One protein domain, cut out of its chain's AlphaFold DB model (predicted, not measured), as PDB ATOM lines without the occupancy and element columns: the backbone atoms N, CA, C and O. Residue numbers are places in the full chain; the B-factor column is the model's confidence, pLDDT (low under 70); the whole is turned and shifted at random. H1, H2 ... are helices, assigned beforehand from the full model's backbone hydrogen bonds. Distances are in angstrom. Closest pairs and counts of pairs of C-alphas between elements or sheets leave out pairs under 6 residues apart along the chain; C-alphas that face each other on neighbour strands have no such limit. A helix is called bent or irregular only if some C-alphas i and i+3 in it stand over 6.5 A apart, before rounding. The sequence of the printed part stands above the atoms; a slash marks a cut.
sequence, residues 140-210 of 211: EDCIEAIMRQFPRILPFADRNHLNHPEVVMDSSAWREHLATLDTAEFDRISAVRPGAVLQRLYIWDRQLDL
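This is residues 140 to 210 of the 211 residues of an uncharacterized protein of Archangium violaceum Cb vi76 (UniProt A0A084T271). A long kinked helix, H1, runs along one side; H3 packs on its residues 143 to 147, and H5 starts at its later part and crosses the middle. Short H2 packs on H5; short H4 sits beyond H3. The printed part has 71 residues with five named helices, H1 to H5 in order along the chain, which hold 51 of them, and no named strand; its class is all helix, and it is compact, with a radius of gyration of the C-alphas of 11.1 A and spans of 30 by 26 by 20 A.

Start at H1, residues 140 to 156, with a kink of 54 degrees near residue 150; it is irregular, C-alphas 148 and 151 being 7.1 A apart. Its residues 143 to 147 alone touch H3, residues 171 to 180, at a steep tilt of 47 degrees, opposite ways; the closest C-alphas, Ile 143 and Leu 178, are 6.7 A apart. H5, residues 194 to 208, touches H1 with residues 194 to 198 alone, about perpendicular at 89 degrees, closest at C-alphas 153 and 194, 5.9 A. Every O i to N i+4 pair is within hydrogen-bond range in H3, H5 and H4, residues 183 to 187; H1 has 9 of 13, and H2, residues 165 to 168, is too short.

From C-alpha 140 at (-28.957, -1.614, 22.130) H1 runs 24.3 A; H5 runs 21.5 A to C-alpha 208 at (-17.039, 15.983, 11.550).

The printed part has no cut, and no printed residue is under 70.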
ATOM      1  N   GLU A 140     -27.825  -1.694  23.048       96.56
ATOM      2  CA  GLU A 140     -28.957  -1.614  22.130       96.56
ATOM      3  C   GLU A 140     -30.182  -0.986  22.811       96.56
ATOM      4  O   GLU A 140     -30.779  -0.064  22.255       96.56
ATOM      5  N   ASP A 141     -30.499  -1.393  24.047       96.62
ATOM      6  CA  ASP A 141     -31.584  -0.779  24.827       96.62
ATOM      7  C   ASP A 141     -31.335   0.717  25.063       96.62
ATOM      8  O   ASP A 141     -32.251   1.535  24.948       96.62
ATOM      9  N   CYS A 142     -30.089   1.089  25.375       96.06
ATOM     10  CA  CYS A 142     -29.696   2.485  25.557       96.06
ATOM     11  C   CYS A 142     -29.813   3.280  24.249       96.06
ATOM     12  O   CYS A 142     -30.314   4.401  24.273       96.06
ATOM     13  N   ILE A 143     -29.400   2.712  23.109       96.12
ATOM     14  CA  ILE A 143     -29.548   3.347  21.789       96.12
ATOM     15  C   ILE A 143     -31.024   3.613  21.505       96.12
ATOM     16  O   ILE A 143     -31.396   4.751  21.228       96.12
ATOM     17  N   GLU A 144     -31.885   2.607  21.641       95.50
ATOM     18  CA  GLU A 144     -33.318   2.772  21.395       95.50
ATOM     19  C   GLU A 144     -33.962   3.772  22.370       95.50
ATOM     20  O   GLU A 144     -34.805   4.587  21.979       95.50
ATOM     21  N   ALA A 145     -33.517   3.799  23.630       95.62
ATOM     22  CA  ALA A 145     -33.948   4.796  24.603       95.62
ATOM     23  C   ALA A 145     -33.534   6.227  24.208       95.62
ATOM     24  O   ALA A 145     -34.369   7.137  24.290       95.62
ATOM     25  N   ILE A 146     -32.293   6.427  23.742       94.75
ATOM     26  CA  ILE A 146     -31.800   7.713  23.223       94.75
ATOM     27  C   ILE A 146     -32.634   8.137  22.018       94.75
ATOM     28  O   ILE A 146     -33.188   9.237  22.026       94.75
ATOM     29  N   MET A 147     -32.796   7.253  21.031       94.56
ATOM     30  CA  MET A 147     -33.548   7.540  19.810       94.56
ATOM     31  C   MET A 147     -35.006   7.911  20.106       94.56
ATOM     32  O   MET A 147     -35.544   8.836  19.500       94.56
ATOM     33  N   ARG A 148     -35.639   7.273  21.100       92.88
ATOM     34  CA  ARG A 148     -36.997   7.627  21.542       92.88
ATOM     35  C   ARG A 148     -37.088   9.017  22.175       92.88
ATOM     36  O   ARG A 148     -38.105   9.691  22.005       92.88
ATOM     37  N   GLN A 149     -36.080   9.445  22.937       91.81
ATOM     38  CA  GLN A 149     -36.070  10.792  23.530       91.81
ATOM     39  C   GLN A 149     -35.576  11.863  22.564       91.81
ATOM     40  O   GLN A 149     -35.829  13.045  22.786       91.81
ATOM     41  N   PHE A 150     -34.913  11.467  21.484       89.81
ATOM     42  CA  PHE A 150     -34.267  12.365  20.544       89.81
ATOM     43  C   PHE A 150     -35.179  13.494  20.028       89.81
ATOM     44  O   PHE A 150     -34.789  14.656  20.153       89.81
ATOM     45  N   PRO A 151     -36.440  13.236  19.613       89.94
ATOM     46  CA  PRO A 151     -37.360  14.297  19.188       89.94
ATOM     47  C   PRO A 151     -37.709  15.317  20.282       89.94
ATOM     48  O   PRO A 151     -38.105  16.437  19.976       89.94
ATOM     49  N   ARG A 152     -37.585  14.942  21.561       90.25
ATOM     50  CA  ARG A 152     -37.810  15.836  22.710       90.25
ATOM     51  C   ARG A 152     -36.556  16.611  23.091       90.25
ATOM     52  O   ARG A 152     -36.672  17.670  23.692       90.25
ATOM     53  N   ILE A 153     -35.379  16.073  22.778       91.00
ATOM     54  CA  ILE A 153     -34.082  16.659  23.120       91.00
ATOM     55  C   ILE A 153     -33.637  17.656  22.042       91.00
ATOM     56  O   ILE A 153     -33.204  18.756  22.371       91.00
ATOM     57  N   LEU A 154     -33.784  17.305  20.762       89.19
ATOM     58  CA  LEU A 154     -33.331  18.115  19.627       89.19
ATOM     59  C   LEU A 154     -33.817  19.575  19.611       89.19
ATOM     60  O   LEU A 154     -33.020  20.430  19.233       89.19
ATOM     61  N   PRO A 155     -35.056  19.917  20.021       91.94
ATOM     62  CA  PRO A 155     -35.500  21.312  20.065       91.94
ATOM     63  C   PRO A 155     -34.671  22.216  20.988       91.94
ATOM     64  O   PRO A 155     -34.736  23.433  20.852       91.94
ATOM     65  N   PHE A 156     -33.903  21.643  21.919       91.12
ATOM     66  CA  PHE A 156     -32.999  22.388  22.798       91.12
ATOM     67  C   PHE A 156     -31.612  22.628  22.184       91.12
ATOM     68  O   PHE A 156     -30.805  23.333  22.788       91.12
ATOM     69  N   ALA A 157     -31.310  22.050  21.018       91.31
ATOM     70  CA  ALA A 157     -30.079  22.340  20.298       91.31
ATOM     71  C   ALA A 157     -30.199  23.692  19.580       91.31
ATOM     72  O   ALA A 157     -31.085  23.901  18.748       91.31
ATOM     73  N   ASP A 158     -29.279  24.606  19.871       91.69
ATOM     74  CA  ASP A 158     -29.106  25.820  19.085       91.69
ATOM     75  C   ASP A 158     -28.438  25.486  17.747       91.69
ATOM     76  O   ASP A 158     -27.237  25.217  17.682       91.69
ATOM     77  N   ARG A 159     -29.245  25.517  16.684       90.19
ATOM     78  CA  ARG A 159     -28.826  25.245  15.305       90.19
ATOM     79  C   ARG A 159     -27.770  26.213  14.783       90.19
ATOM     80  O   ARG A 159     -27.021  25.832  13.898       90.19
ATOM     81  N   ASN A 160     -27.687  27.432  15.318       90.06
ATOM     82  CA  ASN A 160     -26.685  28.409  14.875       90.06
ATOM     83  C   ASN A 160     -25.270  28.061  15.358       90.06
ATOM     84  O   ASN A 160     -24.302  28.648  14.889       90.06
ATOM     85  N   HIS A 161     -25.161  27.131  16.309       91.75
ATOM     86  CA  HIS A 161     -23.901  26.637  16.854       91.75
ATOM     87  C   HIS A 161     -23.515  25.258  16.291       91.75
ATOM     88  O   HIS A 161     -22.642  24.606  16.862       91.75
ATOM     89  N   LEU A 162     -24.182  24.796  15.228       93.69
ATOM     90  CA  LEU A 162     -23.873  23.546  14.533       93.69
ATOM     91  C   LEU A 162     -23.300  23.855  13.152       93.69
ATOM     92  O   LEU A 162     -23.911  24.604  12.388       93.69
ATOM     93  N   ASN A 163     -22.157  23.254  12.835       94.88
ATOM     94  CA  ASN A 163     -21.524  23.365  11.522       94.88
ATOM     95  C   ASN A 163     -22.181  22.427  10.496       94.88
ATOM     96  O   ASN A 163     -22.271  22.789   9.325       94.88
ATOM     97  N   HIS A 164     -22.695  21.275  10.947       94.00
ATOM     98  CA  HIS A 164     -23.270  20.207  10.114       94.00
ATOM     99  C   HIS A 164     -24.684  19.803  10.581       94.00
ATOM    100  O   HIS A 164     -24.931  18.632  10.903       94.00
ATOM    101  N   PRO A 165     -25.645  20.746  10.687       92.56
ATOM    102  CA  PRO A 165     -26.961  20.488  11.273       92.56
ATOM    103  C   PRO A 165     -27.762  19.406  10.534       92.56
ATOM    104  O   PRO A 165     -28.536  18.687  11.163       92.56
ATOM    105  N   GLU A 166     -27.590  19.258   9.223       92.00
ATOM    106  CA  GLU A 166     -28.235  18.222   8.411       92.00
ATOM    107  C   GLU A 166     -27.760  16.803   8.741       92.00
ATOM    108  O   GLU A 166     -28.533  15.862   8.576       92.00
ATOM    109  N   VAL A 167     -26.532  16.651   9.247       92.44
ATOM    110  CA  VAL A 167     -25.969  15.354   9.642       92.44
ATOM    111  C   VAL A 167     -26.315  15.051  11.096       92.44
ATOM    112  O   VAL A 167     -26.912  14.020  11.397       92.44
ATOM    113  N   VAL A 168     -25.993  15.959  12.022       91.25
ATOM    114  CA  VAL A 168     -26.105  15.670  13.466       91.25
ATOM    115  C   VAL A 168     -27.540  15.684  13.996       91.25
ATOM    116  O   VAL A 168     -27.804  15.192  15.096       91.25
ATOM    117  N   MET A 169     -28.479  16.244  13.228       89.56
ATOM    118  CA  MET A 169     -29.910  16.161  13.525       89.56
ATOM    119  C   MET A 169     -30.606  14.993  12.815       89.56
ATOM    120  O   MET A 169     -31.781  14.743  13.100       89.56
ATOM    121  N   ASP A 170     -29.919  14.271  11.924       92.19
ATOM    122  CA  ASP A 170     -30.481  13.099  11.262       92.19
ATOM    123  C   ASP A 170     -30.516  11.890  12.207       92.19
ATOM    124  O   ASP A 170     -29.537  11.530  12.861       92.19
ATOM    125  N   SER A 171     -31.679  11.242  12.285       90.25
ATOM    126  CA  SER A 171     -31.892  10.132  13.220       90.25
ATOM    127  C   SER A 171     -31.186   8.845  12.786       90.25
ATOM    128  O   SER A 171     -30.787   8.055  13.643       90.25
ATOM    129  N   SER A 172     -31.030   8.604  11.481       91.75
ATOM    130  CA  SER A 172     -30.271   7.452  10.973       91.75
ATOM    131  C   SER A 172     -28.784   7.611  11.261       91.75
ATOM    132  O   SER A 172     -28.195   6.722  11.875       91.75
ATOM    133  N   ALA A 173     -28.214   8.767  10.917       92.94
ATOM    134  CA  ALA A 173     -26.813   9.085  11.152       92.94
ATOM    135  C   ALA A 173     -26.464   9.001  12.644       92.94
ATOM    136  O   ALA A 173     -25.424   8.457  13.012       92.94
ATOM    137  N   TRP A 174     -27.357   9.456  13.532       93.00
ATOM    138  CA  TRP A 174     -27.141   9.296  14.968       93.00
ATOM    139  C   TRP A 174     -27.192   7.831  15.412       93.00
ATOM    140  O   TRP A 174     -26.374   7.399  16.216       93.00
ATOM    141  N   ARG A 175     -28.109   7.011  14.892       94.44
ATOM    142  CA  ARG A 175     -28.115   5.583  15.250       94.44
ATOM    143  C   ARG A 175     -26.794   4.907  14.854       94.44
ATOM    144  O   ARG A 175     -26.253   4.140  15.649       94.44
ATOM    145  N   GLU A 176     -26.263   5.225  13.676       94.25
ATOM    146  CA  GLU A 176     -24.958   4.734  13.219       94.25
ATOM    147  C   GLU A 176     -23.817   5.244  14.105       94.25
ATOM    148  O   GLU A 176     -23.007   4.451  14.584       94.25
ATOM    149  N   HIS A 177     -23.794   6.542  14.410       94.44
ATOM    150  CA  HIS A 177     -22.782   7.138  15.284       94.44
ATOM    151  C   HIS A 177     -22.803   6.535  16.696       94.44
ATOM    152  O   HIS A 177     -21.763   6.153  17.224       94.44
ATOM    153  N   LEU A 178     -23.982   6.341  17.302       95.00
ATOM    154  CA  LEU A 178     -24.107   5.672  18.604       95.00
ATOM    155  C   LEU A 178     -23.539   4.251  18.591       95.00
ATOM    156  O   LEU A 178     -23.002   3.810  19.610       95.00
ATOM    157  N   ALA A 179     -23.671   3.528  17.479       93.62
ATOM    158  CA  ALA A 179     -23.164   2.166  17.347       93.62
ATOM    159  C   ALA A 179     -21.629   2.121  17.264       93.62
ATOM    160  O   ALA A 179     -21.029   1.150  17.722       93.62
ATOM    161  N   THR A 180     -20.990   3.173  16.744       94.25
ATOM    162  CA  THR A 180     -19.530   3.237  16.560       94.25
ATOM    163  C   THR A 180     -18.776   3.876  17.725       94.25
ATOM    164  O   THR A 180     -17.561   3.705  17.808       94.25
ATOM    165  N   LEU A 181     -19.466   4.561  18.654       94.62
ATOM    166  CA  LEU A 181     -18.833   5.133  19.850       94.62
ATOM    167  C   LEU A 181     -18.019   4.089  20.627       94.62
ATOM    168  O   LEU A 181     -18.444   2.941  20.808       94.62
ATOM    169  N   ASP A 182     -16.879   4.497  21.176       93.56
ATOM    170  CA  ASP A 182     -16.210   3.663  22.166       93.56
ATOM    171  C   ASP A 182     -17.061   3.545  23.447       93.56
ATOM    172  O   ASP A 182     -17.976   4.337  23.702       93.56
ATOM    173  N   THR A 183     -16.777   2.530  24.263       90.75
ATOM    174  CA  THR A 183     -17.533   2.266  25.496       90.75
ATOM    175  C   THR A 183     -17.510   3.455  26.458       90.75
ATOM    176  O   THR A 183     -18.529   3.773  27.059       90.75
ATOM    177  N   ALA A 184     -16.381   4.155  26.588       88.81
ATOM    178  CA  ALA A 184     -16.235   5.237  27.556       88.81
ATOM    179  C   ALA A 184     -16.987   6.511  27.139       88.81
ATOM    180  O   ALA A 184     -17.459   7.256  28.004       88.81
ATOM    181  N   GLU A 185     -17.090   6.789  25.840       91.56
ATOM    182  CA  GLU A 185     -17.925   7.855  25.291       91.56
ATOM    183  C   GLU A 185     -19.409   7.498  25.373       91.56
ATOM    184  O   GLU A 185     -20.207   8.330  25.812       91.56
ATOM    185  N   PHE A 186     -19.770   6.265  25.006       93.62
ATOM    186  CA  PHE A 186     -21.151   5.788  25.066       93.62
ATOM    187  C   PHE A 186     -21.692   5.796  26.500       93.62
ATOM    188  O   PHE A 186     -22.792   6.292  26.757       93.62
ATOM    189  N   ASP A 187     -20.894   5.336  27.465       91.38
ATOM    190  CA  ASP A 187     -21.276   5.295  28.874       91.38
ATOM    191  C   ASP A 187     -21.707   6.664  29.395       91.38
ATOM    192  O   ASP A 187     -22.648   6.743  30.178       91.38
ATOM    193  N   ARG A 188     -21.097   7.762  28.934       90.25
ATOM    194  CA  ARG A 188     -21.439   9.121  29.396       90.25
ATOM    195  C   ARG A 188     -22.842   9.574  29.006       90.25
ATOM    196  O   ARG A 188     -23.356  10.492  29.639       90.25
ATOM    197  N   ILE A 189     -23.433   8.970  27.980       92.31
ATOM    198  CA  ILE A 189     -24.764   9.327  27.475       92.31
ATOM    199  C   ILE A 189     -25.791   8.210  27.647       92.31
ATOM    200  O   ILE A 189     -26.980   8.464  27.471       92.31
ATOM    201  N   SER A 190     -25.356   7.001  28.008       94.06
ATOM    202  CA  SER A 190     -26.204   5.804  28.080       94.06
ATOM    203  C   SER A 190     -27.394   5.937  29.032       94.06
ATOM    204  O   SER A 190     -28.433   5.337  28.782       94.06
ATOM    205  N   ALA A 191     -27.314   6.766  30.081       91.81
ATOM    206  CA  ALA A 191     -28.476   7.026  30.926       91.81
ATOM    207  C   ALA A 191     -29.578   7.826  30.213       91.81
ATOM    208  O   ALA A 191     -30.727   7.749  30.631       91.81
ATOM    209  N   VAL A 192     -29.273   8.531  29.118       93.12
ATOM    210  CA  VAL A 192     -30.198   9.388  28.353       93.12
ATOM    211  C   VAL A 192     -30.590  10.667  29.100       93.12
ATOM    212  O   VAL A 192     -31.719  11.156  29.025       93.12
ATOM    213  N   ARG A 193     -29.640  11.263  29.827       91.12
ATOM    214  CA  ARG A 193     -29.838  12.608  30.374       91.12
ATOM    215  C   ARG A 193     -29.824  13.627  29.222       91.12
ATOM    216  O   ARG A 193     -28.828  13.678  28.498       91.12
ATOM    217  N   PRO A 194     -30.851  14.488  29.069       90.19
ATOM    218  CA  PRO A 194     -30.951  15.408  27.931       90.19
ATOM    219  C   PRO A 194     -29.703  16.267  27.702       90.19
ATOM    220  O   PRO A 194     -29.210  16.344  26.581       90.19
ATOM    221  N   GLY A 195     -29.141  16.847  28.767       88.69
ATOM    222  CA  GLY A 195     -27.928  17.665  28.675       88.69
ATOM    223  C   GLY A 195     -26.695  16.892  28.193       88.69
ATOM    224  O   GLY A 195     -25.915  17.429  27.414       88.69
ATOM    225  N   ALA A 196     -26.540  15.625  28.592       90.00
ATOM    226  CA  ALA A 196     -25.420  14.786  28.159       90.00
ATOM    227  C   ALA A 196     -25.549  14.396  26.677       90.00
ATOM    228  O   ALA A 196     -24.572  14.454  25.931       90.00
ATOM    229  N   VAL A 197     -26.765  14.063  26.230       92.00
ATOM    230  CA  VAL A 197     -27.051  13.764  24.817       92.00
ATOM    231  C   VAL A 197     -26.828  15.006  23.944       92.00
ATOM    232  O   VAL A 197     -26.155  14.911  22.919       92.00
ATOM    233  N   LEU A 198     -27.306  16.183  24.376       92.62
ATOM    234  CA  LEU A 198     -27.044  17.462  23.696       92.62
ATOM    235  C   LEU A 198     -25.551  17.768  23.623       92.62
ATOM    236  O   LEU A 198     -25.037  18.110  22.564       92.62
ATOM    237  N   GLN A 199     -24.828  17.606  24.733       92.12
ATOM    238  CA  GLN A 199     -23.386  17.812  24.747       92.12
ATOM    239  C   GLN A 199     -22.682  16.886  23.748       92.12
ATOM    240  O   GLN A 199     -21.788  17.336  23.032       92.12
ATOM    241  N   ARG A 200     -23.080  15.608  23.661       93.56
ATOM    242  CA  ARG A 200     -22.482  14.677  22.697       93.56
ATOM    243  C   ARG A 200     -22.791  15.053  21.252       93.56
ATOM    244  O   ARG A 200     -21.892  14.894  20.428       93.56
ATOM    245  N   LEU A 201     -23.984  15.581  20.973       94.56
ATOM    246  CA  LEU A 201     -24.350  16.124  19.662       94.56
ATOM    247  C   LEU A 201     -23.366  17.228  19.239       94.56
ATOM    248  O   LEU A 201     -22.756  17.112  18.184       94.56
ATOM    249  N   TYR A 202     -23.097  18.218  20.098       94.62
ATOM    250  CA  TYR A 202     -22.105  19.274  19.815       94.62
ATOM    251  C   TYR A 202     -20.655  18.773  19.729       94.62
ATOM    252  O   TYR A 202     -19.806  19.380  19.077       94.62
ATOM    253  N   ILE A 203     -20.309  17.702  20.447       94.38
ATOM    254  CA  ILE A 203     -18.989  17.072  20.303       94.38
ATOM    255  C   ILE A 203     -18.890  16.378  18.944       94.38
ATOM    256  O   ILE A 203     -17.844  16.464  18.313       94.38
ATOM    257  N   TRP A 204     -19.954  15.705  18.501       95.31
ATOM    258  CA  TRP A 204     -19.965  15.007  17.222       95.31
ATOM    259  C   TRP A 204     -19.894  15.978  16.045       95.31
ATOM    260  O   TRP A 204     -19.050  15.786  15.181       95.31
ATOM    261  N   ASP A 205     -20.671  17.061  16.078       95.31
ATOM    262  CA  ASP A 205     -20.623  18.135  15.077       95.31
ATOM    263  C   ASP A 205     -19.188  18.635  14.840       95.31
ATOM    264  O   ASP A 205     -18.690  18.617  13.721       95.31
ATOM    265  N   ARG A 206     -18.458  18.930  15.921       94.31
ATOM    266  CA  ARG A 206     -17.046  19.349  15.850       94.31
ATOM    267  C   ARG A 206     -16.080  18.246  15.414       94.31
ATOM    268  O   ARG A 206     -14.976  18.550  14.982       94.31
ATOM    269  N   GLN A 207     -16.434  16.973  15.593       94.12
ATOM    270  CA  GLN A 207     -15.616  15.848  15.129       94.12
ATOM    271  C   GLN A 207     -15.730  15.655  13.615       94.12
ATOM    272  O   GLN A 207     -14.766  15.188  13.017       94.12
ATOM    273  N   LEU A 208     -16.857  16.035  13.004       92.25
ATOM    274  CA  LEU A 208     -17.039  15.983  11.550       92.25
ATOM    275  C   LEU A 208     -16.118  16.969  10.816       92.25
ATOM    276  O   LEU A 208     -15.673  16.665   9.720       92.25
ATOM    277  N   ASP A 209     -15.742  18.089  11.445       87.62
ATOM    278  CA  ASP A 209     -14.743  19.030  10.902       87.62
ATOM    279  C   ASP A 209     -13.302  18.481  10.892       87.62
ATOM    280  O   ASP A 209     -12.415  19.061  10.266       87.62
ATOM    281  N   LEU A 210     -13.038  17.412  11.650       85.44
ATOM    282  CA  LEU A 210     -11.705  16.818  11.810       85.44
ATOM    283  C   LEU A 210     -11.490  15.578  10.927       85.44
ATOM    284  O   LEU A 210     -10.404  14.994  10.980       85.44
TER     285      LEU A 210